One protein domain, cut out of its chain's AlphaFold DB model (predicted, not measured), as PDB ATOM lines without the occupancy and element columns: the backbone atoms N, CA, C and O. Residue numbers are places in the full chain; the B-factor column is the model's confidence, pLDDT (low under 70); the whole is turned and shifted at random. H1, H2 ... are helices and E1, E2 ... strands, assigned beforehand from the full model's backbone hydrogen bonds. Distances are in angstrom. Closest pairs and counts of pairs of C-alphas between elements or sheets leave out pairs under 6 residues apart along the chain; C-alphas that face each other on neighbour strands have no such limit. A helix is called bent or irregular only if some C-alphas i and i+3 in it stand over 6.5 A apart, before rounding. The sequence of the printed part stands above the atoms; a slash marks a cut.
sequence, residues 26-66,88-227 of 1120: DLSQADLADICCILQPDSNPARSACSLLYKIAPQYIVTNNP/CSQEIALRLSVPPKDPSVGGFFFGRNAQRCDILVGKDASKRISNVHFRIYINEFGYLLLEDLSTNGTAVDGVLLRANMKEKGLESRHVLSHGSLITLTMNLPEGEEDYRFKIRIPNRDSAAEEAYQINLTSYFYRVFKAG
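This is residues 26 to 66 and 88 to 227 of the 1120 residues of the protein "Meiosis-specific serine/threonine-protein kinase mek1/Myosin light chain kinase A" of Blumeria graminis f. sp. hordei (strain DH14) (UniProt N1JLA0). Two sheets partly face to face make a sandwich: a larger, strongly twisted one, E2 E1 E10 E9 E6 E7, and a smaller one, E3 E4 E5 E8. H2 covers the larger sheet's other face at E2, E1 and E10, while the long H4 runs past one end of the sandwich with H1 packed on it. The 181 printed residues include four named helices and ten named strands, in the order H1 E1 H2 E2 E3 E4 E5 E6 E7 H3 E8 E9 E10 H4; both sheets, in the orders given, are antiparallel. The class is mixed, helices and strands; the whole is compact, with a radius of gyration of the C-alphas of 16.0 A and spans of 49 by 42 by 29 A.

Begin at H1, residues 29 to 34, which only grazes the larger sheet. Next, E1, residues 35 to 41, has as neighbours E2, residues 91 to 95, with N 39 and O 92 at 2.8 A, and E10, residues 195 to 200, with N 38 and O 200 at 2.8 A. H2, residues 44 to 56, is on that sheet at a height of 9.2 A, and its closest C-alphas to E10 are Ala 46 and Tyr 195, 5.1 A. E3, E4 and E5, residues 108 to 111, 134 to 138 and 144 to 148, form a meander, each strand the antiparallel neighbour of the one before; look at N 108 and O 136, 2.8 A, and N 135 and O 147, 2.9 A. E6 and E7, residues 154 to 156 and 159 to 161, are a hairpin, with N 156 and O 159 at 2.9 A. H3, residues 163 to 168, is irregular, with C-alphas 164 and 167 8.2 A apart; it only grazes the smaller sheet. E8, residues 173 to 175, is the antiparallel neighbour of E5, with N 146 and O 174 within hydrogen-bond range at 2.9 A. E9, residues 181 to 184, has as antiparallel neighbours E6, with N 155 and O 183 at 2.8 A, and E10, with N 182 and O 197 at 2.8 A, both within hydrogen-bond range; E9 and E10 are a hairpin. H4, residues 206 to 227, touches H1 with residues 208 to 215 alone, at a shallow tilt of 27 degrees, the same way; the closest C-alphas are Ala 33 and Tyr 212, 4.1 A. Every O i to N i+4 pair is within hydrogen-bond range in H1 and H4, 8 of 9 in H2 and 0 of 2 in H3, where 1 of 3 O i to N i+3 pairs is.

Find C-alpha 29 at (34.591, -19.478, 30.412), where H1 begins. E1 is 16.8 A long, H2 18.9 A and E10 16.5 A. H4 runs 31.4 A to C-alpha 227 at (62.347, -24.667, 19.256).

The C-alphas farthest apart, Pro 66 and Glu 167, are 49.5 A apart. Residues 67 to 87 are not printed; C-alphas 66 and 88 are 10.1 A apart across this cut. The links E2 to E3 and E3 to E4 are long. Mean pLDDT of the printed part is 79.4, with 29 residues under 70, among them 122 to 127, 164 to 170 and 186 to 192.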
ATOM      1  N   ASP A  26      28.169 -16.355  23.530       61.19
ATOM      2  CA  ASP A  26      28.279 -17.643  22.843       61.19
ATOM      3  C   ASP A  26      29.560 -18.426  23.206       61.19
ATOM      4  O   ASP A  26      29.778 -19.525  22.692       61.19
ATOM      5  N   LEU A  27      30.431 -17.864  24.054       72.69
ATOM      6  CA  LEU A  27      31.696 -18.468  24.482       72.69
ATOM      7  C   LEU A  27      31.592 -18.959  25.932       72.69
ATOM      8  O   LEU A  27      31.086 -18.253  26.803       72.69
ATOM      9  N   SER A  28      32.097 -20.160  26.220       81.44
ATOM     10  CA  SER A  28      32.220 -20.617  27.609       81.44
ATOM     11  C   SER A  28      33.397 -19.935  28.316       81.44
ATOM     12  O   SER A  28      34.324 -19.446  27.674       81.44
ATOM     13  N   GLN A  29      33.430 -19.966  29.651       75.88
ATOM     14  CA  GLN A  29      34.591 -19.478  30.412       75.88
ATOM     15  C   GLN A  29      35.900 -20.213  30.039       75.88
ATOM     16  O   GLN A  29      36.970 -19.612  30.035       75.88
ATOM     17  N   ALA A  30      35.818 -21.487  29.636       80.19
ATOM     18  CA  ALA A  30      36.964 -22.223  29.103       80.19
ATOM     19  C   ALA A  30      37.395 -21.717  27.712       80.19
ATOM     20  O   ALA A  30      38.585 -21.694  27.415       80.19
ATOM     21  N   ASP A  31      36.453 -21.266  26.875       83.88
ATOM     22  CA  ASP A  31      36.761 -20.639  25.585       83.88
ATOM     23  C   ASP A  31      37.386 -19.253  25.757       83.88
ATOM     24  O   ASP A  31      38.339 -18.935  25.052       83.88
ATOM     25  N   LEU A  32      36.912 -18.447  26.713       82.19
ATOM     26  CA  LEU A  32      37.534 -17.161  27.041       82.19
ATOM     27  C   LEU A  32      38.988 -17.349  27.504       82.19
ATOM     28  O   LEU A  32      39.866 -16.610  27.059       82.19
ATOM     29  N   ALA A  33      39.259 -18.372  28.318       84.44
ATOM     30  CA  ALA A  33      40.602 -18.711  28.788       84.44
ATOM     31  C   ALA A  33      41.522 -19.343  27.714       84.44
ATOM     32  O   ALA A  33      42.736 -19.378  27.903       84.44
ATOM     33  N   ASP A  34      40.990 -19.869  26.609       85.38
ATOM     34  CA  ASP A  34      41.754 -20.619  25.592       85.38
ATOM     35  C   ASP A  34      41.906 -19.869  24.257       85.38
ATOM     36  O   ASP A  34      42.926 -19.992  23.576       85.38
ATOM     37  N   ILE A  35      40.908 -19.079  23.860       88.44
ATOM     38  CA  ILE A  35      40.889 -18.389  22.569       88.44
ATOM     39  C   ILE A  35      41.687 -17.082  22.654       88.44
ATOM     40  O   ILE A  35      41.357 -16.170  23.418       88.44
ATOM     41  N   CYS A  36      42.709 -16.950  21.803       87.62
ATOM     42  CA  CYS A  36      43.455 -15.698  21.664       87.62
ATOM     43  C   CYS A  36      42.778 -14.716  20.696       87.62
ATOM     44  O   CYS A  36      42.762 -13.513  20.955       87.62
ATOM     45  N   CYS A  37      42.170 -15.209  19.611       90.62
ATOM     46  CA  CYS A  37      41.329 -14.411  18.717       90.62
ATOM     47  C   CYS A  37      40.386 -15.261  17.863       90.62
ATOM     48  O   CYS A  37      40.618 -16.449  17.629       90.62
ATOM     49  N   ILE A  38      39.363 -14.605  17.321       90.56
ATOM     50  CA  ILE A  38      38.358 -15.169  16.426       90.56
ATOM     51  C   ILE A  38      38.355 -14.376  15.112       90.56
ATOM     52  O   ILE A  38      38.367 -13.145  15.120       90.56
ATOM     53  N   LEU A  39      38.339 -15.075  13.976       92.25
ATOM     54  CA  LEU A  39      38.221 -14.499  12.637       92.25
ATOM     55  C   LEU A  39      36.776 -14.670  12.149       92.25
ATOM     56  O   LEU A  39      36.330 -15.785  11.853       92.25
ATOM     57  N   GLN A  40      36.058 -13.556  12.034       90.44
ATOM     58  CA  GLN A  40      34.686 -13.487  11.536       90.44
ATOM     59  C   GLN A  40      34.706 -13.323   9.998       90.44
ATOM     60  O   GLN A  40      35.377 -12.411   9.504       90.44
ATOM     61  N   PRO A  41      34.021 -14.175   9.209       89.56
ATOM     62  CA  PRO A  41      34.100 -14.137   7.745       89.56
ATOM     63  C   PRO A  41      33.226 -13.030   7.122       89.56
ATOM     64  O   PRO A  41      31.994 -13.114   7.080       89.56
ATOM     65  N   ASP A  42      33.886 -12.009   6.576       87.25
ATOM     66  CA  ASP A  42      33.261 -10.773   6.089       87.25
ATOM     67  C   ASP A  42      32.938 -10.791   4.575       87.25
ATOM     68  O   ASP A  42      32.076 -10.040   4.118       87.25
ATOM     69  N   SER A  43      33.536 -11.707   3.803       86.69
ATOM     70  CA  SER A  43      33.212 -11.940   2.382       86.69
ATOM     71  C   SER A  43      32.720 -13.364   2.093       86.69
ATOM     72  O   SER A  43      32.875 -14.285   2.900       86.69
ATOM     73  N   ASN A  44      32.107 -13.576   0.927       82.00
ATOM     74  CA  ASN A  44      31.550 -14.874   0.546       82.00
ATOM     75  C   ASN A  44      32.627 -15.970   0.347       82.00
ATOM     76  O   ASN A  44      32.407 -17.100   0.812       82.00
ATOM     77  N   PRO A  45      33.825 -15.679  -0.207       83.31
ATOM     78  CA  PRO A  45      34.952 -16.614  -0.186       83.31
ATOM     79  C   PRO A  45      35.407 -16.980   1.235       83.31
ATOM     80  O   PRO A  45      35.672 -18.152   1.511       83.31
ATOM     81  N   ALA A  46      35.421 -16.021   2.171       86.12
ATOM     82  CA  ALA A  46      35.783 -16.279   3.567       86.12
ATOM     83  C   ALA A  46      34.780 -17.222   4.260       86.12
ATOM     84  O   ALA A  46      35.187 -18.211   4.870       86.12
ATOM     85  N   ARG A  47      33.468 -17.001   4.080       85.38
ATOM     86  CA  ARG A  47      32.408 -17.914   4.571       85.38
ATOM     87  C   ARG A  47      32.557 -19.323   3.991       85.38
ATOM     88  O   ARG A  47      32.417 -20.315   4.708       85.38
ATOM     89  N   SER A  48      32.905 -19.415   2.708       81.00
ATOM     90  CA  SER A  48      33.167 -20.691   2.035       81.00
ATOM     91  C   SER A  48      34.383 -21.422   2.618       81.00
ATOM     92  O   SER A  48      34.350 -22.646   2.764       81.00
ATOM     93  N   ALA A  49      35.430 -20.690   3.017       82.31
ATOM     94  CA  ALA A  49      36.584 -21.264   3.704       82.31
ATOM     95  C   ALA A  49      36.219 -21.795   5.101       82.31
ATOM     96  O   ALA A  49      36.579 -22.928   5.417       82.31
ATOM     97  N   CYS A  50      35.440 -21.057   5.901       84.62
ATOM     98  CA  CYS A  50      34.966 -21.538   7.205       84.62
ATOM     99  C   CYS A  50      34.152 -22.838   7.085       84.62
ATOM    100  O   CYS A  50      34.387 -23.793   7.826       84.62
ATOM    101  N   SER A  51      33.249 -22.919   6.099       80.19
ATOM    102  CA  SER A  51      32.432 -24.119   5.864       80.19
ATOM    103  C   SER A  51      33.232 -25.324   5.347       80.19
ATOM    104  O   SER A  51      32.825 -26.478   5.526       80.19
ATOM    105  N   LEU A  52      34.394 -25.084   4.732       77.75
ATOM    106  CA  LEU A  52      35.372 -26.129   4.435       77.75
ATOM    107  C   LEU A  52      36.142 -26.548   5.696       77.75
ATOM    108  O   LEU A  52      36.292 -27.746   5.934       77.75
ATOM    109  N   LEU A  53      36.601 -25.588   6.504       82.62
ATOM    110  CA  LEU A  53      37.375 -25.840   7.721       82.62
ATOM    111  C   LEU A  53      36.569 -26.656   8.740       82.62
ATOM    112  O   LEU A  53      37.085 -27.644   9.249       82.62
ATOM    113  N   TYR A  54      35.280 -26.353   8.926       81.81
ATOM    114  CA  TYR A  54      34.357 -27.142   9.754       81.81
ATOM    115  C   TYR A  54      34.334 -28.643   9.400       81.81
ATOM    116  O   TYR A  54      34.147 -29.485  10.273       81.81
ATOM    117  N   LYS A  55      34.553 -29.001   8.128       78.88
ATOM    118  CA  LYS A  55      34.537 -30.397   7.654       78.88
ATOM    119  C   LYS A  55      35.891 -31.106   7.754       78.88
ATOM    120  O   LYS A  55      35.939 -32.312   7.539       78.88
ATOM    121  N   ILE A  56      36.981 -30.376   8.001       78.44
ATOM    122  CA  ILE A  56      38.358 -30.906   7.971       78.44
ATOM    123  C   ILE A  56      39.049 -30.783   9.336       78.44
ATOM    124  O   ILE A  56      39.811 -31.662   9.721       78.44
ATOM    125  N   ALA A  57      38.792 -29.691  10.053       79.25
ATOM    126  CA  ALA A  57      39.410 -29.346  11.325       79.25
ATOM    127  C   ALA A  57      38.413 -28.556  12.210       79.25
ATOM    128  O   ALA A  57      38.615 -27.361  12.456       79.25
ATOM    129  N   PRO A  58      37.314 -29.191  12.674       80.88
ATOM    130  CA  PRO A  58      36.254 -28.526  13.437       80.88
ATOM    131  C   PRO A  58      36.725 -27.904  14.760       80.88
ATOM    132  O   PRO A  58      36.069 -26.993  15.252       80.88
ATOM    133  N   GLN A  59      37.871 -28.320  15.313       80.75
ATOM    134  CA  GLN A  59      38.450 -27.737  16.532       80.75
ATOM    135  C   GLN A  59      38.773 -26.235  16.414       80.75
ATOM    136  O   GLN A  59      38.854 -25.543  17.428       80.75
ATOM    137  N   TYR A  60      38.932 -25.731  15.186       82.94
ATOM    138  CA  TYR A  60      39.143 -24.311  14.899       82.94
ATOM    139  C   TYR A  60      37.839 -23.533  14.650       82.94
ATOM    140  O   TYR A  60      37.919 -22.363  14.301       82.94
ATOM    141  N   ILE A  61      36.646 -24.131  14.782       84.06
ATOM    142  CA  ILE A  61      35.364 -23.458  14.501       84.06
ATOM    143  C   ILE A  61      34.533 -23.264  15.773       84.06
ATOM    144  O   ILE A  61      34.183 -24.227  16.457       84.06
ATOM    145  N   VAL A  62      34.137 -22.017  16.045       76.62
ATOM    146  CA  VAL A  62      33.081 -21.712  17.025       76.62
ATOM    147  C   VAL A  62      31.734 -22.075  16.398       76.62
ATOM    148  O   VAL A  62      31.445 -21.681  15.267       76.62
ATOM    149  N   THR A  63      30.920 -22.863  17.105       62.28
ATOM    150  CA  THR A  63      29.633 -23.362  16.596       62.28
ATOM    151  C   THR A  63      28.490 -22.924  17.504       62.28
ATOM    152  O   THR A  63      28.229 -23.551  18.529       62.28
ATOM    153  N   ASN A  64      27.761 -21.884  17.094       52.59
ATOM    154  CA  ASN A  64      26.575 -21.434  17.816       52.59
ATOM    155  C   ASN A  64      25.455 -22.491  17.696       52.59
ATOM    156  O   ASN A  64      24.925 -22.731  16.611       52.59
ATOM    157  N   ASN A  65      25.089 -23.086  18.838       42.69
ATOM    158  CA  ASN A  65      24.042 -24.100  19.048       42.69
ATOM    159  C   ASN A  65      24.189 -25.455  18.299       42.69
ATOM    160  O   ASN A  65      23.761 -25.579  17.147       42.69
ATOM    161  N   PRO A  66      24.620 -26.548  18.972       37.00
ATOM    162  CA  PRO A  66      24.611 -27.894  18.380       37.00
ATOM    163  C   PRO A  66      23.195 -28.472  18.179       37.00
ATOM    164  O   PRO A  66      23.004 -29.374  17.364       37.00
ATOM    165  N   CYS A  88      24.418 -20.989  10.033       44.91
ATOM    166  CA  CYS A  88      25.109 -20.673  11.280       44.91
ATOM    167  C   CYS A  88      26.477 -20.051  10.947       44.91
ATOM    168  O   CYS A  88      27.200 -20.556  10.081       44.91
ATOM    169  N   SER A  89      26.805 -18.936  11.596       52.62
ATOM    170  CA  SER A  89      28.029 -18.166  11.376       52.62
ATOM    171  C   SER A  89      29.241 -18.913  11.930       52.62
ATOM    172  O   SER A  89      29.610 -18.762  13.089       52.62
ATOM    173  N   GLN A  90      29.855 -19.739  11.086       73.19
ATOM    174  CA  GLN A  90      31.062 -20.493  11.416       73.19
ATOM    175  C   GLN A  90      32.268 -19.540  11.479       73.19
ATOM    176  O   GLN A  90      32.840 -19.174  10.450       73.19
ATOM    177  N   GLU A  91      32.631 -19.114  12.689       86.69
ATOM    178  CA  GLU A  91      33.795 -18.259  12.959       86.69
ATOM    179  C   GLU A  91      35.034 -19.110  13.263       86.69
ATOM    180  O   GLU A  91      34.914 -20.177  13.870       86.69
ATOM    181  N   ILE A  92      36.229 -18.651  12.869       88.94
ATOM    182  CA  ILE A  92      37.474 -19.402  13.100       88.94
ATOM    183  C   ILE A  92      38.126 -18.937  14.407       88.94
ATOM    184  O   ILE A  92      38.611 -17.812  14.466       88.94
ATOM    185  N   ALA A  93      38.186 -19.788  15.430       90.12
ATOM    186  CA  ALA A  93      38.894 -19.510  16.680       90.12
ATOM    187  C   ALA A  93      40.333 -20.042  16.657       90.12
ATOM    188  O   ALA A  93      40.572 -21.208  16.339       90.12
ATOM    189  N   LEU A  94      41.284 -19.198  17.061       90.56
ATOM    190  CA  LEU A  94      42.661 -19.596  17.350       90.56
ATOM    191  C   LEU A  94      42.787 -19.879  18.851       90.56
ATOM    192  O   LEU A  94      42.523 -19.001  19.674       90.56
ATOM    193  N   ARG A  95      43.156 -21.117  19.193       90.06
ATOM    194  CA  ARG A  95      43.128 -21.680  20.552       90.06
ATOM    195  C   ARG A  95      44.528 -22.017  21.043       90.06
ATOM    196  O   ARG A  95      45.233 -22.770  20.377       90.06
ATOM    197  N   LEU A  96      44.912 -21.529  22.218       85.81
ATOM    198  CA  LEU A  96      46.221 -21.778  22.829       85.81
ATOM    199  C   LEU A  96      46.459 -23.268  23.124       85.81
ATOM    200  O   LEU A  96      47.596 -23.746  23.043       85.81
ATOM    201  N   SER A  97      45.394 -24.004  23.450       83.44
ATOM    202  CA  SER A  97      45.380 -25.453  23.677       83.44
ATOM    203  C   SER A  97      45.724 -26.277  22.433       83.44
ATOM    204  O   SER A  97      46.323 -27.346  22.564       83.44
ATOM    205  N   VAL A  98      45.390 -25.791  21.232       82.75
ATOM    206  CA  VAL A  98      45.609 -26.510  19.972       82.75
ATOM    207  C   VAL A  98      47.033 -26.229  19.473       82.75
ATOM    208  O   VAL A  98      47.333 -25.096  19.098       82.75
ATOM    209  N   PRO A  99      47.940 -27.225  19.446       73.19
ATOM    210  CA  PRO A  99      49.301 -26.998  18.982       73.19
ATOM    211  C   PRO A  99      49.314 -26.742  17.462       73.19
ATOM    212  O   PRO A  99      48.751 -27.548  16.715       73.19
ATOM    213  N   PRO A 100      49.975 -25.672  16.978       81.19
ATOM    214  CA  PRO A 100      50.163 -25.467  15.547       81.19
ATOM    215  C   PRO A 100      51.114 -26.522  14.964       81.19
ATOM    216  O   PRO A 100      51.954 -27.081  15.672       81.19
ATOM    217  N   LYS A 101      51.011 -26.774  13.655       81.56
ATOM    218  CA  LYS A 101      51.751 -27.821  12.925       81.56
ATOM    219  C   LYS A 101      53.268 -27.652  12.945       81.56
ATOM    220  O   LYS A 101      53.976 -28.653  12.864       81.56
ATOM    221  N   ASP A 102      53.769 -26.422  13.064       78.88
ATOM    222  CA  ASP A 102      55.184 -26.162  13.346       78.88
ATOM    223  C   ASP A 102      55.348 -25.345  14.642       78.88
ATOM    224  O   ASP A 102      55.522 -24.119  14.609       78.88
ATOM    225  N   PRO A 103      55.297 -26.010  15.812       73.00
ATOM    226  CA  PRO A 103      55.340 -25.327  17.097       73.00
ATOM    227  C   PRO A 103      56.710 -24.707  17.392       73.00
ATOM    228  O   PRO A 103      56.803 -23.919  18.321       73.00
ATOM    229  N   SER A 104      57.764 -24.992  16.615       67.06
ATOM    230  CA  SER A 104      59.067 -24.341  16.806       67.06
ATOM    231  C   SER A 104      59.127 -22.917  16.252       67.06
ATOM    232  O   SER A 104      60.051 -22.182  16.581       67.06
ATOM    233  N   VAL A 105      58.221 -22.560  15.334       70.06
ATOM    234  CA  VAL A 105      58.181 -21.238  14.677       70.06
ATOM    235  C   VAL A 105      57.110 -20.341  15.310       70.06
ATOM    236  O   VAL A 105      57.254 -19.118  15.317       70.06
ATOM    237  N   GLY A 106      56.070 -20.953  15.885       75.31
ATOM    238  CA  GLY A 106      55.008 -20.282  16.632       75.31
ATOM    239  C   GLY A 106      53.915 -19.670  15.748       75.31
ATOM    240  O   GLY A 106      54.171 -19.143  14.660       75.31
ATOM    241  N   GLY A 107      52.685 -19.703  16.264       85.44
ATOM    242  CA  GLY A 107      51.487 -19.202  15.595       85.44
ATOM    243  C   GLY A 107      50.855 -20.167  14.598       85.44
ATOM    244  O   GLY A 107      51.403 -21.217  14.273       85.44
ATOM    245  N   PHE A 108      49.682 -19.769  14.114       90.44
ATOM    246  CA  PHE A 108      48.837 -20.533  13.203       90.44
ATOM    247  C   PHE A 108      49.050 -20.057  11.768       90.44
ATOM    248  O   PHE A 108      48.909 -18.868  11.466       90.44
ATOM    249  N   PHE A 109      49.385 -20.985  10.878       91.56
ATOM    250  CA  PHE A 109      49.669 -20.714   9.473       91.56
ATOM    251  C   PHE A 109      48.417 -20.861   8.604       91.56
ATOM    252  O   PHE A 109      47.723 -21.879   8.647       91.56
ATOM    253  N   PHE A 110      48.179 -19.871   7.748       91.75
ATOM    254  CA  PHE A 110      47.053 -19.806   6.819       91.75
ATOM    255  C   PHE A 110      47.543 -19.935   5.374       91.75
ATOM    256  O   PHE A 110      48.575 -19.369   5.007       91.75
ATOM    257  N   GLY A 111      46.807 -20.657   4.530       89.06
ATOM    258  CA  GLY A 111      47.137 -20.823   3.109       89.06
ATOM    259  C   GLY A 111      46.502 -22.067   2.497       89.06
ATOM    260  O   GLY A 111      45.630 -22.684   3.103       89.06
ATOM    261  N   ARG A 112      46.935 -22.450   1.288       86.56
ATOM    262  CA  ARG A 112      46.367 -23.609   0.564       86.56
ATOM    263  C   ARG A 112      47.054 -24.956   0.842       86.56
ATOM    264  O   ARG A 112      46.549 -25.989   0.410       86.56
ATOM    265  N   ASN A 113      48.223 -24.985   1.492       86.69
ATOM    266  CA  ASN A 113      48.985 -26.225   1.691       86.69
ATOM    267  C   ASN A 113      48.605 -26.934   3.004       86.69
ATOM    268  O   ASN A 113      49.073 -26.561   4.077       86.69
ATOM    269  N   ALA A 114      47.845 -28.028   2.908       82.38
ATOM    270  CA  ALA A 114      47.377 -28.809   4.059       82.38
ATOM    271  C   ALA A 114      48.490 -29.394   4.954       82.38
ATOM    272  O   ALA A 114      48.240 -29.655   6.134       82.38
ATOM    273  N   GLN A 115      49.709 -29.580   4.432       83.38
ATOM    274  CA  GLN A 115      50.862 -30.059   5.204       83.38
ATOM    275  C   GLN A 115      51.570 -28.940   5.984       83.38
ATOM    276  O   GLN A 115      52.214 -29.228   6.986       83.38
ATOM    277  N   ARG A 116      51.473 -27.676   5.538       83.44
ATOM    278  CA  ARG A 116      52.216 -26.535   6.120       83.44
ATOM    279  C   ARG A 116      51.343 -25.455   6.764       83.44
ATOM    280  O   ARG A 116      51.879 -24.618   7.478       83.44
ATOM    281  N   CYS A 117      50.039 -25.461   6.509       87.38
ATOM    282  CA  CYS A 117      49.077 -24.525   7.081       87.38
ATOM    283  C   CYS A 117      48.150 -25.249   8.053       87.38
ATOM    284  O   CYS A 117      47.600 -26.304   7.727       87.38
ATOM    285  N   ASP A 118      47.956 -24.674   9.234       87.31
ATOM    286  CA  ASP A 118      46.961 -25.099  10.217       87.31
ATOM    287  C   ASP A 118      45.549 -24.912   9.670       87.31
ATOM    288  O   ASP A 118      44.727 -25.828   9.735       87.31
ATOM    289  N   ILE A 119      45.314 -23.749   9.057       87.19
ATOM    290  CA  ILE A 119      44.017 -23.321   8.542       87.19
ATOM    291  C   ILE A 119      44.083 -23.209   7.019       87.19
ATOM    292  O   ILE A 119      44.881 -22.462   6.445       87.19
ATOM    293  N   LEU A 120      43.219 -23.981   6.360       84.88
ATOM    294  CA  LEU A 120      43.106 -24.011   4.908       84.88
ATOM    295  C   LEU A 120      42.221 -22.871   4.406       84.88
ATOM    296  O   LEU A 120      41.009 -22.879   4.615       84.88
ATOM    297  N   VAL A 121      42.830 -21.920   3.696       79.06
ATOM    298  CA  VAL A 121      42.115 -20.829   3.026       79.06
ATOM    299  C   VAL A 121      42.048 -21.130   1.534       79.06
ATOM    300  O   VAL A 121      43.070 -21.165   0.847       79.06
ATOM    301  N   GLY A 122      40.825 -21.350   1.050       68.50
ATOM    302  CA  GLY A 122      40.523 -21.692  -0.336       68.50
ATOM    303  C   GLY A 122      40.909 -23.120  -0.741       68.50
ATOM    304  O   GLY A 122      41.783 -23.768  -0.168       68.50
ATOM    305  N   LYS A 123      40.230 -23.617  -1.777       58.50
ATOM    306  CA  LYS A 123      40.462 -24.935  -2.399       58.50
ATOM    307  C   LYS A 123      40.938 -24.810  -3.852       58.50
ATOM    308  O   LYS A 123      40.816 -25.743  -4.637       58.50
ATOM    309  N   ASP A 124      41.360 -23.605  -4.219       52.22
ATOM    310  CA  ASP A 124      41.015 -23.048  -5.518       52.22
ATOM    311  C   ASP A 124      42.061 -23.308  -6.612       52.22
ATOM    312  O   ASP A 124      43.267 -23.116  -6.421       52.22
ATOM    313  N   ALA A 125      41.583 -23.728  -7.786       45.00
ATOM    314  CA  ALA A 125      42.423 -24.131  -8.915       45.00
ATOM    315  C   ALA A 125      43.180 -22.949  -9.552       45.00
ATOM    316  O   ALA A 125      44.194 -23.153 -10.221       45.00
ATOM    317  N   SER A 126      42.733 -21.715  -9.293       51.81
ATOM    318  CA  SER A 126      43.305 -20.460  -9.803       51.81
ATOM    319  C   SER A 126      44.753 -20.177  -9.378       51.81
ATOM    320  O   SER A 126      45.370 -19.243  -9.887       51.81
ATOM    321  N   LYS A 127      45.300 -20.934  -8.413       63.12
ATOM    322  CA  LYS A 127      46.609 -20.708  -7.768       63.12
ATOM    323  C   LYS A 127      46.773 -19.334  -7.085       63.12
ATOM    324  O   LYS A 127      47.879 -19.060  -6.613       63.12
ATOM    325  N   ARG A 128      45.725 -18.503  -6.967       72.06
ATOM    326  CA  ARG A 128      45.825 -17.120  -6.456       72.06
ATOM    327  C   ARG A 128      46.286 -17.022  -4.992       72.06
ATOM    328  O   ARG A 128      47.015 -16.097  -4.651       72.06
ATOM    329  N   ILE A 129      45.914 -17.976  -4.131       82.00
ATOM    330  CA  ILE A 129      46.336 -18.027  -2.714       82.00
ATOM    331  C   ILE A 129      47.687 -18.747  -2.606       82.00
ATOM    332  O   ILE A 129      47.790 -19.898  -3.027       82.00
ATOM    333  N   SER A 130      48.707 -18.119  -2.014       86.62
ATOM    334  CA  SER A 130      50.033 -18.724  -1.793       86.62
ATOM    335  C   SER A 130      49.994 -20.008  -0.937       86.62
ATOM    336  O   SER A 130      49.095 -20.208  -0.120       86.62
ATOM    337  N   ASN A 131      50.980 -20.903  -1.137       87.25
ATOM    338  CA  ASN A 131      51.076 -22.207  -0.446       87.25
ATOM    339  C   ASN A 131      50.961 -22.060   1.079       87.25
ATOM    340  O   ASN A 131      50.147 -22.739   1.697       87.25
ATOM    341  N   VAL A 132      51.756 -21.144   1.625       88.50
ATOM    342  CA  VAL A 132      51.554 -20.460   2.903       88.50
ATOM    343  C   VAL A 132      51.327 -18.994   2.523       88.50
ATOM    344  O   VAL A 132      51.980 -18.519   1.595       88.50
ATOM    345  N   HIS A 133      50.370 -18.315   3.149       89.19
ATOM    346  CA  HIS A 133      49.945 -16.959   2.783       89.19
ATOM    347  C   HIS A 133      50.262 -15.960   3.899       89.19
ATOM    348  O   HIS A 133      50.877 -14.933   3.652       89.19
ATOM    349  N   PHE A 134      49.909 -16.285   5.138       92.44
ATOM    350  CA  PHE A 134      50.269 -15.502   6.317       92.44
ATOM    351  C   PHE A 134      50.291 -16.413   7.546       92.44
ATOM    352  O   PHE A 134      49.857 -17.570   7.484       92.44
ATOM    353  N   ARG A 135      50.778 -15.899   8.674       92.56
ATOM    354  CA  ARG A 135      50.563 -16.507   9.992       92.56
ATOM    355  C   ARG A 135      50.019 -15.490  10.982       92.56
ATOM    356  O   ARG A 135      50.338 -14.308  10.872       92.56
ATOM    357  N   ILE A 136      49.240 -15.960  11.951       93.19
ATOM    358  CA  ILE A 136      48.837 -15.179  13.124       93.19
ATOM    359  C   ILE A 136      49.508 -15.792  14.353       93.19
ATOM    360  O   ILE A 136      49.403 -16.996  14.584       93.19
ATOM    361  N   TYR A 137      50.222 -14.977  15.124       90.06
ATOM    362  CA  TYR A 137      50.971 -15.404  16.305       90.06
ATOM    363  C   TYR A 137      50.887 -14.357  17.419       90.06
ATOM    364  O   TYR A 137      50.480 -13.224  17.183       90.06
ATOM    365  N   ILE A 138      51.271 -14.742  18.634       84.50
ATOM    366  CA  ILE A 138      51.406 -13.827  19.773       84.50
ATOM    367  C   ILE A 138      52.903 -13.605  19.998       84.50
ATOM    368  O   ILE A 138      53.664 -14.577  19.984       84.50
ATOM    369  N   ASN A 139      53.330 -12.350  20.143       82.25
ATOM    370  CA  ASN A 139      54.723 -12.008  20.433       82.25
ATOM    371  C   ASN A 139      55.047 -12.126  21.935       82.25
ATOM    372  O   ASN A 139      54.167 -12.295  22.774       82.25
ATOM    373  N   GLU A 140      56.325 -11.995  22.273       75.75
ATOM    374  CA  GLU A 140      56.888 -12.039  23.627       75.75
ATOM    375  C   GLU A 140      56.331 -10.980  24.605       75.75
ATOM    376  O   GLU A 140      56.564 -11.072  25.808       75.75
ATOM    377  N   PHE A 141      55.566 -10.004  24.105       73.81
ATOM    378  CA  PHE A 141      54.878  -8.969  24.884       73.81
ATOM    379  C   PHE A 141      53.359  -9.219  25.012       73.81
ATOM    380  O   PHE A 141      52.635  -8.369  25.526       73.81
ATOM    381  N   GLY A 142      52.853 -10.355  24.516       73.75
ATOM    382  CA  GLY A 142      51.435 -10.728  24.575       73.75
ATOM    383  C   GLY A 142      50.553 -10.138  23.467       73.75
ATOM    384  O   GLY A 142      49.347 -10.387  23.458       73.75
ATOM    385  N   TYR A 143      51.113  -9.391  22.509       81.75
ATOM    386  CA  TYR A 143      50.342  -8.802  21.410       81.75
ATOM    387  C   TYR A 143      50.175  -9.769  20.238       81.75
ATOM    388  O   TYR A 143      51.103 -10.473  19.837       81.75
ATOM    389  N   LEU A 144      48.977  -9.759  19.654       88.50
ATOM    390  CA  LEU A 144      48.618 -10.540  18.477       88.50
ATOM    391  C   LEU A 144      49.154  -9.864  17.206       88.50
ATOM    392  O   LEU A 144      48.848  -8.702  16.944       88.50
ATOM    393  N   LEU A 145      49.937 -10.579  16.403       90.06
ATOM    394  CA  LEU A 145      50.509 -10.101  15.144       90.06
ATOM    395  C   LEU A 145      50.091 -10.996  13.974       90.06
ATOM    396  O   LEU A 145      50.068 -12.222  14.087       90.06
ATOM    397  N   LEU A 146      49.855 -10.369  12.823       93.56
ATOM    398  CA  LEU A 146      49.885 -11.023  11.519       93.56
ATOM    399  C   LEU A 146      51.266 -10.818  10.888       93.56
ATOM    400  O   LEU A 146      51.778  -9.701  10.881       93.56
ATOM    401  N   GLU A 147      51.845 -11.875  10.320       92.62
ATOM    402  CA  GLU A 147      52.996 -11.791   9.414       92.62
ATOM    403  C   GLU A 147      52.597 -12.309   8.030       92.62
ATOM    404  O   GLU A 147      52.181 -13.461   7.886       92.62
ATOM    405  N   ASP A 148      52.721 -11.449   7.017       91.88
ATOM    406  CA  ASP A 148      52.564 -11.824   5.614       91.88
ATOM    407  C   ASP A 148      53.720 -12.737   5.190       91.88
ATOM    408  O   ASP A 148      54.885 -12.496   5.512       91.88
ATOM    409  N   LEU A 149      53.373 -13.790   4.452       88.88
ATOM    410  CA  LEU A 149      54.278 -14.790   3.880       88.88
ATOM    411  C   LEU A 149      53.921 -15.053   2.402       88.88
ATOM    412  O   LEU A 149      54.299 -16.084   1.839       88.88
ATOM    413  N   SER A 150      53.131 -14.164   1.791       87.25
ATOM    414  CA  SER A 150      52.477 -14.394   0.506       87.25
ATOM    415  C   SER A 150      53.270 -13.839  -0.676       87.25
ATOM    416  O   SER A 150      54.284 -13.154  -0.552       87.25
ATOM    417  N   THR A 151      52.792 -14.162  -1.875       82.62
ATOM    418  CA  THR A 151      53.366 -13.684  -3.138       82.62
ATOM    419  C   THR A 151      52.779 -12.332  -3.557       82.62
ATOM    420  O   THR A 151      53.474 -11.539  -4.188       82.62
ATOM    421  N   ASN A 152      51.521 -12.057  -3.191       79.25
ATOM    422  CA  ASN A 152      50.769 -10.880  -3.644       79.25
ATOM    423  C   ASN A 152      50.688  -9.778  -2.573       79.25
ATOM    424  O   ASN A 152      50.656  -8.595  -2.917       79.25
ATOM    425  N   GLY A 153      50.713 -10.157  -1.296       86.38
ATOM    426  CA  GLY A 153      50.579  -9.298  -0.123       86.38
ATOM    427  C   GLY A 153      49.259  -9.498   0.631       86.38
ATOM    428  O   GLY A 153      48.210  -9.782   0.046       86.38
ATOM    429  N   THR A 154      49.313  -9.294   1.943       90.38
ATOM    430  CA  THR A 154      48.157  -9.333   2.848       90.38
ATOM    431  C   THR A 154      47.886  -7.917   3.339       90.38
ATOM    432  O   THR A 154      48.797  -7.276   3.857       90.38
ATOM    433  N   ALA A 155      46.666  -7.404   3.191       88.75
ATOM    434  CA  ALA A 155      46.299  -6.095   3.719       88.75
ATOM    435  C   ALA A 155      45.669  -6.219   5.114       88.75
ATOM    436  O   ALA A 155      44.831  -7.092   5.342       88.75
ATOM    437  N   VAL A 156      46.049  -5.330   6.033       88.75
ATOM    438  CA  VAL A 156      45.470  -5.208   7.380       88.75
ATOM    439  C   VAL A 156      45.062  -3.755   7.598       88.75
ATOM    440  O   VAL A 156      45.888  -2.858   7.456       88.75
ATOM    441  N   ASP A 157      43.784  -3.506   7.887       86.25
ATOM    442  CA  ASP A 157      43.225  -2.158   8.101       86.25
ATOM    443  C   ASP A 157      43.563  -1.160   6.966       86.25
ATOM    444  O   ASP A 157      43.793   0.030   7.182       86.25
ATOM    445  N   GLY A 158      43.615  -1.671   5.728       83.19
ATOM    446  CA  GLY A 158      43.980  -0.928   4.515       83.19
ATOM    447  C   GLY A 158      45.488  -0.819   4.234       83.19
ATOM    448  O   GLY A 158      45.868  -0.395   3.146       83.19
ATOM    449  N   VAL A 159      46.355  -1.231   5.164       84.81
ATOM    450  CA  VAL A 159      47.818  -1.237   4.994       84.81
ATOM    451  C   VAL A 159      48.260  -2.544   4.334       84.81
ATOM    452  O   VAL A 159      48.091  -3.617   4.910       84.81
ATOM    453  N   LEU A 160      48.840  -2.471   3.132       86.69
ATOM    454  CA  LEU A 160      49.356  -3.638   2.410       86.69
ATOM    455  C   LEU A 160      50.729  -4.075   2.943       86.69
ATOM    456  O   LEU A 160      51.706  -3.337   2.824       86.69
ATOM    457  N   LEU A 161      50.808  -5.304   3.449       86.69
ATOM    458  CA  LEU A 161      52.042  -5.961   3.881       86.69
ATOM    459  C   LEU A 161      52.606  -6.842   2.760       86.69
ATOM    460  O   LEU A 161      51.840  -7.502   2.054       86.69
ATOM    461  N   ARG A 162      53.939  -6.901   2.619       82.50
ATOM    462  CA  ARG A 162      54.616  -7.792   1.653       82.50
ATOM    463  C   ARG A 162      55.936  -8.353   2.176       82.50
ATOM    464  O   ARG A 162      56.941  -7.645   2.225       82.50
ATOM    465  N   ALA A 163      55.972  -9.661   2.427       70.75
ATOM    466  CA  ALA A 163      57.168 -10.416   2.815       70.75
ATOM    467  C   ALA A 163      58.394 -10.128   1.928       70.75
ATOM    468  O   ALA A 163      59.493  -9.890   2.429       70.75
ATOM    469  N   ASN A 164      58.179 -10.103   0.609       64.44
ATOM    470  CA  ASN A 164      59.230 -10.053  -0.410       64.44
ATOM    471  C   ASN A 164      59.670  -8.624  -0.797       64.44
ATOM    472  O   ASN A 164      60.357  -8.460  -1.802       64.44
ATOM    473  N   MET A 165      59.243  -7.577  -0.075       64.69
ATOM    474  CA  MET A 165      59.573  -6.176  -0.405       64.69
ATOM    475  C   MET A 165      60.072  -5.343   0.790       64.69
ATOM    476  O   MET A 165      60.014  -4.114   0.748       64.69
ATOM    477  N   LYS A 166      60.645  -5.994   1.811       57.44
ATOM    478  CA  LYS A 166      61.282  -5.330   2.969       57.44
ATOM    479  C   LYS A 166      62.347  -4.306   2.561       57.44
ATOM    480  O   LYS A 166      62.380  -3.204   3.093       57.44
ATOM    481  N   GLU A 167      63.151  -4.624   1.547       53.34
ATOM    482  CA  GLU A 167      64.177  -3.727   0.983       53.34
ATOM    483  C   GLU A 167      63.601  -2.449   0.342       53.34
ATOM    484  O   GLU A 167      64.323  -1.478   0.142       53.34
ATOM    485  N   LYS A 168      62.295  -2.429   0.035       55.22
ATOM    486  CA  LYS A 168      61.570  -1.256  -0.484       55.22
ATOM    487  C   LYS A 168      60.783  -0.514   0.603       55.22
ATOM    488  O   LYS A 168      59.950   0.326   0.275       55.22
ATOM    489  N   GLY A 169      61.014  -0.831   1.880       58.44
ATOM    490  CA  GLY A 169      60.344  -0.189   3.012       58.44
ATOM    491  C   GLY A 169      58.884  -0.607   3.220       58.44
ATOM    492  O   GLY A 169      58.173   0.076   3.951       58.44
ATOM    493  N   LEU A 170      58.421  -1.703   2.600       68.50
ATOM    494  CA  LEU A 170      57.131  -2.299   2.956       68.50
ATOM    495  C   LEU A 170      57.308  -3.261   4.132       68.50
ATOM    496  O   LEU A 170      58.121  -4.185   4.087       68.50
ATOM    497  N   GLU A 171      56.491  -3.060   5.158       80.38
ATOM    498  CA  GLU A 171      56.417  -3.943   6.316       80.38
ATOM    499  C   GLU A 171      55.849  -5.318   5.936       80.38
ATOM    500  O   GLU A 171      55.008  -5.451   5.043       80.38
ATOM    501  N   SER A 172      56.289  -6.367   6.639       86.56
ATOM    502  CA  SER A 172      55.708  -7.716   6.506       86.56
ATOM    503  C   SER A 172      54.867  -8.130   7.712       86.56
ATOM    504  O   SER A 172      54.443  -9.281   7.777       86.56
ATOM    505  N   ARG A 173      54.679  -7.244   8.696       90.00
ATOM    506  CA  ARG A 173      54.020  -7.538   9.975       90.00
ATOM    507  C   ARG A 173      53.073  -6.418  10.371       90.00
ATOM    508  O   ARG A 173      53.327  -5.265  10.044       90.00
ATOM    509  N   HIS A 174      52.011  -6.750  11.096       89.44
ATOM    510  CA  HIS A 174      51.081  -5.774  11.663       89.44
ATOM    511  C   HIS A 174      50.445  -6.326  12.941       89.44
ATOM    512  O   HIS A 174      50.047  -7.492  12.985       89.44
ATOM    513  N   VAL A 175      50.320  -5.492  13.972       87.44
ATOM    514  CA  VAL A 175      49.573  -5.825  15.193       87.44
ATOM    515  C   VAL A 175      48.080  -5.875  14.867       87.44
ATOM    516  O   VAL A 175      47.542  -4.945  14.266       87.44
ATOM    517  N   LEU A 176      47.404  -6.951  15.258       87.50
ATOM    518  CA  LEU A 176      45.961  -7.117  15.106       87.50
ATOM    519  C   LEU A 176      45.243  -6.610  16.362       87.50
ATOM    520  O   LEU A 176      45.559  -7.030  17.473       87.50
ATOM    521  N   SER A 177      44.256  -5.733  16.179       85.31
ATOM    522  CA  SER A 177      43.380  -5.245  17.252       85.31
ATOM    523  C   SER A 177      41.991  -5.882  17.158       85.31
ATOM    524  O   SER A 177      41.600  -6.396  16.108       85.31
ATOM    525  N   HIS A 178      41.195  -5.796  18.229       83.25
ATOM    526  CA  HIS A 178      39.758  -6.060  18.119       83.25
ATOM    527  C   HIS A 178      39.155  -5.106  17.073       83.25
ATOM    528  O   HIS A 178      39.297  -3.889  17.170       83.25
ATOM    529  N   GLY A 179      38.480  -5.666  16.073       84.81
ATOM    530  CA  GLY A 179      37.894  -4.949  14.947       84.81
ATOM    531  C   GLY A 179      38.753  -4.897  13.679       84.81
ATOM    532  O   GLY A 179      38.189  -4.553  12.642       84.81
ATOM    533  N   SER A 180      40.045  -5.260  13.729       89.00
ATOM    534  CA  SER A 180      40.943  -5.186  12.563       89.00
ATOM    535  C   SER A 180      40.453  -6.043  11.390       89.00
ATOM    536  O   SER A 180      40.029  -7.185  11.581       89.00
ATOM    537  N   LEU A 181      40.542  -5.513  10.170       90.88
ATOM    538  CA  LEU A 181      40.126  -6.175   8.934       90.88
ATOM    539  C   LEU A 181      41.341  -6.702   8.161       90.88
ATOM    540  O   LEU A 181      42.169  -5.924   7.689       90.88
ATOM    541  N   ILE A 182      41.414  -8.022   7.991       92.94
ATOM    542  CA  ILE A 182      42.383  -8.706   7.130       92.94
ATOM    543  C   ILE A 182      41.742  -8.922   5.758       92.94
ATOM    544  O   ILE A 182      40.696  -9.566   5.666       92.94
ATOM    545  N   THR A 183      42.400  -8.456   4.698       90.62
ATOM    546  CA  THR A 183      42.015  -8.686   3.299       90.62
ATOM    547  C   THR A 183      43.188  -9.327   2.560       90.62
ATOM    548  O   THR A 183      44.270  -8.742   2.481       90.62
ATOM    549  N   LEU A 184      43.004 -10.526   2.008       88.38
ATOM    550  CA  LEU A 184      44.048 -11.177   1.205       88.38
ATOM    551  C   LEU A 184      44.017 -10.581  -0.198       88.38
ATOM    552  O   LEU A 184      43.014 -10.765  -0.881       88.38
ATOM    553  N   THR A 185      45.072  -9.882  -0.631       73.38
ATOM    554  CA  THR A 185      45.017  -9.197  -1.930       73.38
ATOM    555  C   THR A 185      45.121 -10.193  -3.079       73.38
ATOM    556  O   THR A 185      46.116 -10.910  -3.254       73.38
ATOM    557  N   MET A 186      44.051 -10.263  -3.862       68.25
ATOM    558  CA  MET A 186      43.932 -11.158  -4.998       68.25
ATOM    559  C   MET A 186      43.860 -10.302  -6.272       68.25
ATOM    560  O   MET A 186      43.077  -9.362  -6.358       68.25
ATOM    561  N   ASN A 187      44.653 -10.623  -7.299       62.88
ATOM    562  CA  ASN A 187      44.480 -10.006  -8.619       62.88
ATOM    563  C   ASN A 187      43.263 -10.666  -9.292       62.88
ATOM    564  O   ASN A 187      43.401 -11.690  -9.969       62.88
ATOM    565  N   LEU A 188      42.074 -10.137  -9.004       61.41
ATOM    566  CA  LEU A 188      40.788 -10.706  -9.405       61.41
ATOM    567  C   LEU A 188      40.308 -10.178 -10.765       61.41
ATOM    568  O   LEU A 188      40.528  -9.007 -11.077       61.41
ATOM    569  N   PRO A 189      39.618 -11.011 -11.565       59.12
ATOM    570  CA  PRO A 189      38.741 -10.532 -12.629       59.12
ATOM    571  C   PRO A 189      37.565  -9.728 -12.055       59.12
ATOM    572  O   PRO A 189      37.191  -9.898 -10.893       59.12
ATOM    573  N   GLU A 190      36.936  -8.899 -12.888       52.69
ATOM    574  CA  GLU A 190      35.729  -8.160 -12.510       52.69
ATOM    575  C   GLU A 190      34.616  -9.119 -12.043       52.69
ATOM    576  O   GLU A 190      34.164  -9.981 -12.797       52.69
ATOM    577  N   GLY A 191      34.176  -8.965 -10.788       58.56
ATOM    578  CA  GLY A 191      33.066  -9.723 -10.197       58.56
ATOM    579  C   GLY A 191      33.438 -10.778  -9.145       58.56
ATOM    580  O   GLY A 191      32.535 -11.283  -8.481       58.56
ATOM    581  N   GLU A 192      34.720 -11.098  -8.933       68.62
ATOM    582  CA  GLU A 192      35.145 -11.894  -7.765       68.62
ATOM    583  C   GLU A 192      35.379 -10.996  -6.523       68.62
ATOM    584  O   GLU A 192      35.789  -9.843  -6.645       68.62
ATOM    585  N   GLU A 193      35.135 -11.520  -5.314       74.75
ATOM    586  CA  GLU A 193      35.426 -10.844  -4.033       74.75
ATOM    587  C   GLU A 193      36.784 -11.287  -3.451       74.75
ATOM    588  O   GLU A 193      37.136 -12.466  -3.523       74.75
ATOM    589  N   ASP A 194      37.511 -10.390  -2.774       82.75
ATOM    590  CA  ASP A 194      38.660 -10.775  -1.937       82.75
ATOM    591  C   ASP A 194      38.226 -11.616  -0.719       82.75
ATOM    592  O   ASP A 194      37.101 -11.517  -0.217       82.75
ATOM    593  N   TYR A 195      39.153 -12.395  -0.155       87.12
ATOM    594  CA  TYR A 195      38.962 -13.028   1.156       87.12
ATOM    595  C   TYR A 195      39.112 -11.979   2.263       87.12
ATOM    596  O   TYR A 195      40.220 -11.482   2.481       87.12
ATOM    597  N   ARG A 196      38.020 -11.678   2.980       89.50
ATOM    598  CA  ARG A 196      38.001 -10.721   4.097       89.50
ATOM    599  C   ARG A 196      37.630 -11.391   5.418       89.50
ATOM    600  O   ARG A 196      36.620 -12.092   5.500       89.50
ATOM    601  N   PHE A 197      38.417 -11.130   6.458       92.00
ATOM    602  CA  PHE A 197      38.192 -11.608   7.822       92.00
ATOM    603  C   PHE A 197      38.311 -10.452   8.814       92.00
ATOM    604  O   PHE A 197      39.313  -9.739   8.814       92.00
ATOM    605  N   LYS A 198      37.318 -10.285   9.687       91.69
ATOM    606  CA  LYS A 198      37.351  -9.307  10.778       91.69
ATOM    607  C   LYS A 198      37.794  -9.982  12.074       91.69
ATOM    608  O   LYS A 198      37.285 -11.046  12.417       91.69
ATOM    609  N   ILE A 199      38.726  -9.373  12.799       90.75
ATOM    610  CA  ILE A 199      39.228  -9.881  14.077       90.75
ATOM    611  C   ILE A 199      38.283  -9.507  15.221       90.75
ATOM    612  O   ILE A 199      38.013  -8.329  15.454       90.75
ATOM    613  N   ARG A 200      37.852 -10.505  15.995       88.19
ATOM    614  CA  ARG A 200      37.283 -10.357  17.340       88.19
ATOM    615  C   ARG A 200      38.288 -10.920  18.344       88.19
ATOM    616  O   ARG A 200      38.616 -12.101  18.300       88.19
ATOM    617  N   ILE A 201      38.781 -10.080  19.249       86.69
ATOM    618  CA  ILE A 201      39.473 -10.541  20.463       86.69
ATOM    619  C   ILE A 201      38.394 -10.635  21.555       86.69
ATOM    620  O   ILE A 201      37.691  -9.631  21.724       86.69
ATOM    621  N   PRO A 202      38.205 -11.787  22.231       83.44
ATOM    622  CA  PRO A 202      37.206 -11.927  23.292       83.44
ATOM    623  C   PRO A 202      37.465 -10.961  24.450       83.44
ATOM    624  O   PRO A 202      38.621 -10.699  24.787       83.44
ATOM    625  N   ASN A 203      36.405 -10.449  25.076       78.75
ATOM    626  CA  ASN A 203      36.530  -9.679  26.310       78.75
ATOM    627  C   ASN A 203      36.582 -10.627  27.520       78.75
ATOM    628  O   ASN A 203      35.841 -11.609  27.563       78.75
ATOM    629  N   ARG A 204      37.435 -10.343  28.509       80.00
ATOM    630  CA  ARG A 204      37.642 -11.218  29.677       80.00
ATOM    631  C   ARG A 204      37.361 -10.489  30.985       80.00
ATOM    632  O   ARG A 204      37.702  -9.320  31.146       80.00
ATOM    633  N   ASP A 205      36.735 -11.200  31.920       76.06
ATOM    634  CA  ASP A 205      36.728 -10.809  33.330       76.06
ATOM    635  C   ASP A 205      38.062 -11.183  34.004       76.06
ATOM    636  O   ASP A 205      38.920 -11.827  33.399       76.06
ATOM    637  N   SER A 206      38.263 -10.767  35.255       66.62
ATOM    638  CA  SER A 206      39.538 -10.963  35.956       66.62
ATOM    639  C   SER A 206      39.941 -12.432  36.138       66.62
ATOM    640  O   SER A 206      41.135 -12.709  36.134       66.62
ATOM    641  N   ALA A 207      38.990 -13.364  36.259       73.00
ATOM    642  CA  ALA A 207      39.289 -14.791  36.412       73.00
ATOM    643  C   ALA A 207      39.530 -15.466  35.051       73.00
ATOM    644  O   ALA A 207      40.419 -16.305  34.913       73.00
ATOM    645  N   ALA A 208      38.775 -15.062  34.025       70.25
ATOM    646  CA  ALA A 208      38.989 -15.496  32.647       70.25
ATOM    647  C   ALA A 208      40.347 -15.024  32.094       70.25
ATOM    648  O   ALA A 208      41.006 -15.758  31.358       70.25
ATOM    649  N   GLU A 209      40.773 -13.810  32.452       76.69
ATOM    650  CA  GLU A 209      42.071 -13.249  32.068       76.69
ATOM    651  C   GLU A 209      43.224 -13.938  32.810       76.69
ATOM    652  O   GLU A 209      44.194 -14.327  32.167       76.69
ATOM    653  N   GLU A 210      43.104 -14.200  34.117       70.31
ATOM    654  CA  GLU A 210      44.085 -14.996  34.871       70.31
ATOM    655  C   GLU A 210      44.273 -16.390  34.243       70.31
ATOM    656  O   GLU A 210      45.386 -16.763  33.863       70.31
ATOM    657  N   ALA A 211      43.180 -17.124  34.005       76.25
ATOM    658  CA  ALA A 211      43.222 -18.426  33.338       76.25
ATOM    659  C   ALA A 211      43.807 -18.356  31.909       76.25
ATOM    660  O   ALA A 211      44.518 -19.272  31.481       76.25
ATOM    661  N   TYR A 212      43.566 -17.260  31.180       81.94
ATOM    662  CA  TYR A 212      44.177 -17.009  29.875       81.94
ATOM    663  C   TYR A 212      45.700 -16.829  29.966       81.94
ATOM    664  O   TYR A 212      46.419 -17.412  29.154       81.94
ATOM    665  N   GLN A 213      46.223 -16.118  30.971       75.69
ATOM    666  CA  GLN A 213      47.673 -15.949  31.151       75.69
ATOM    667  C   GLN A 213      48.383 -17.268  31.524       75.69
ATOM    668  O   GLN A 213      49.483 -17.541  31.027       75.69
ATOM    669  N   ILE A 214      47.726 -18.148  32.291       74.19
ATOM    670  CA  ILE A 214      48.201 -19.522  32.563       74.19
ATOM    671  C   ILE A 214      48.297 -20.334  31.260       74.19
ATOM    672  O   ILE A 214      49.324 -20.969  30.977       74.19
ATOM    673  N   ASN A 215      47.260 -20.279  30.421       81.81
ATOM    674  CA  ASN A 215      47.238 -20.965  29.128       81.81
ATOM    675  C   ASN A 215      48.252 -20.382  28.128       81.81
ATOM    676  O   ASN A 215      48.878 -21.144  27.383       81.81
ATOM    677  N   LEU A 216      48.458 -19.061  28.135       79.75
ATOM    678  CA  LEU A 216      49.395 -18.354  27.261       79.75
ATOM    679  C   LEU A 216      50.849 -18.687  27.609       79.75
ATOM    680  O   LEU A 216      51.630 -19.057  26.729       79.75
ATOM    681  N   THR A 217      51.195 -18.662  28.895       74.88
ATOM    682  CA  THR A 217      52.518 -19.074  29.388       74.88
ATOM    683  C   THR A 217      52.782 -20.550  29.076       74.88
ATOM    684  O   THR A 217      53.848 -20.912  28.570       74.88
ATOM    685  N   SER A 218      51.771 -21.406  29.255       77.06
ATOM    686  CA  SER A 218      51.835 -22.822  28.875       77.06
ATOM    687  C   SER A 218      52.031 -23.028  27.364       77.06
ATOM    688  O   SER A 218      52.743 -23.947  26.950       77.06
ATOM    689  N   TYR A 219      51.429 -22.181  26.522       81.50
ATOM    690  CA  TYR A 219      51.647 -22.164  25.073       81.50
ATOM    691  C   TYR A 219      53.083 -21.740  24.720       81.50
ATOM    692  O   TYR A 219      53.747 -22.448  23.958       81.50
ATOM    693  N   PHE A 220      53.612 -20.669  25.321       80.50
ATOM    694  CA  PHE A 220      54.997 -20.246  25.090       80.50
ATOM    695  C   PHE A 220      56.014 -21.306  25.525       80.50
ATOM    696  O   PHE A 220      56.958 -21.574  24.783       80.50
ATOM    697  N   TYR A 221      55.792 -21.995  26.651       77.12
ATOM    698  CA  TYR A 221      56.636 -23.120  27.069       77.12
ATOM    699  C   TYR A 221      56.634 -24.268  26.038       77.12
ATOM    700  O   TYR A 221      57.694 -24.816  25.721       77.12
ATOM    701  N   ARG A 222      55.471 -24.608  25.451       80.44
ATOM    702  CA  ARG A 222      55.379 -25.604  24.360       80.44
ATOM    703  C   ARG A 222      56.175 -25.173  23.124       80.44
ATOM    704  O   ARG A 222      56.940 -25.979  22.593       80.44
ATOM    705  N   VAL A 223      56.025 -23.917  22.697       77.50
ATOM    706  CA  VAL A 223      56.733 -23.339  21.538       77.50
ATOM    707  C   VAL A 223      58.247 -23.338  21.760       77.50
ATOM    708  O   VAL A 223      59.003 -23.864  20.942       77.50
ATOM    709  N   PHE A 224      58.696 -22.839  22.913       75.56
ATOM    710  CA  PHE A 224      60.103 -22.810  23.309       75.56
ATOM    711  C   PHE A 224      60.734 -24.213  23.317       75.56
ATOM    712  O   PHE A 224      61.791 -24.428  22.721       75.56
ATOM    713  N   LYS A 225      60.058 -25.197  23.926       75.50
ATOM    714  CA  LYS A 225      60.534 -26.588  24.004       75.50
ATOM    715  C   LYS A 225      60.640 -27.254  22.625       75.50
ATOM    716  O   LYS A 225      61.574 -28.021  22.390       75.50
ATOM    717  N   ALA A 226      59.729 -26.938  21.702       75.38
ATOM    718  CA  ALA A 226      59.809 -27.383  20.311       75.38
ATOM    719  C   ALA A 226      60.966 -26.712  19.545       75.38
ATOM    720  O   ALA A 226      61.670 -27.382  18.788       75.38
ATOM    721  N   GLY A 227      61.197 -25.414  19.775       71.50
ATOM    722  CA  GLY A 227      62.347 -24.667  19.256       71.50
ATOM    723  C   GLY A 227      63.683 -25.277  19.673       71.50
ATOM    724  O   GLY A 227      64.490 -25.638  18.817       71.50
TER     725      GLY A 227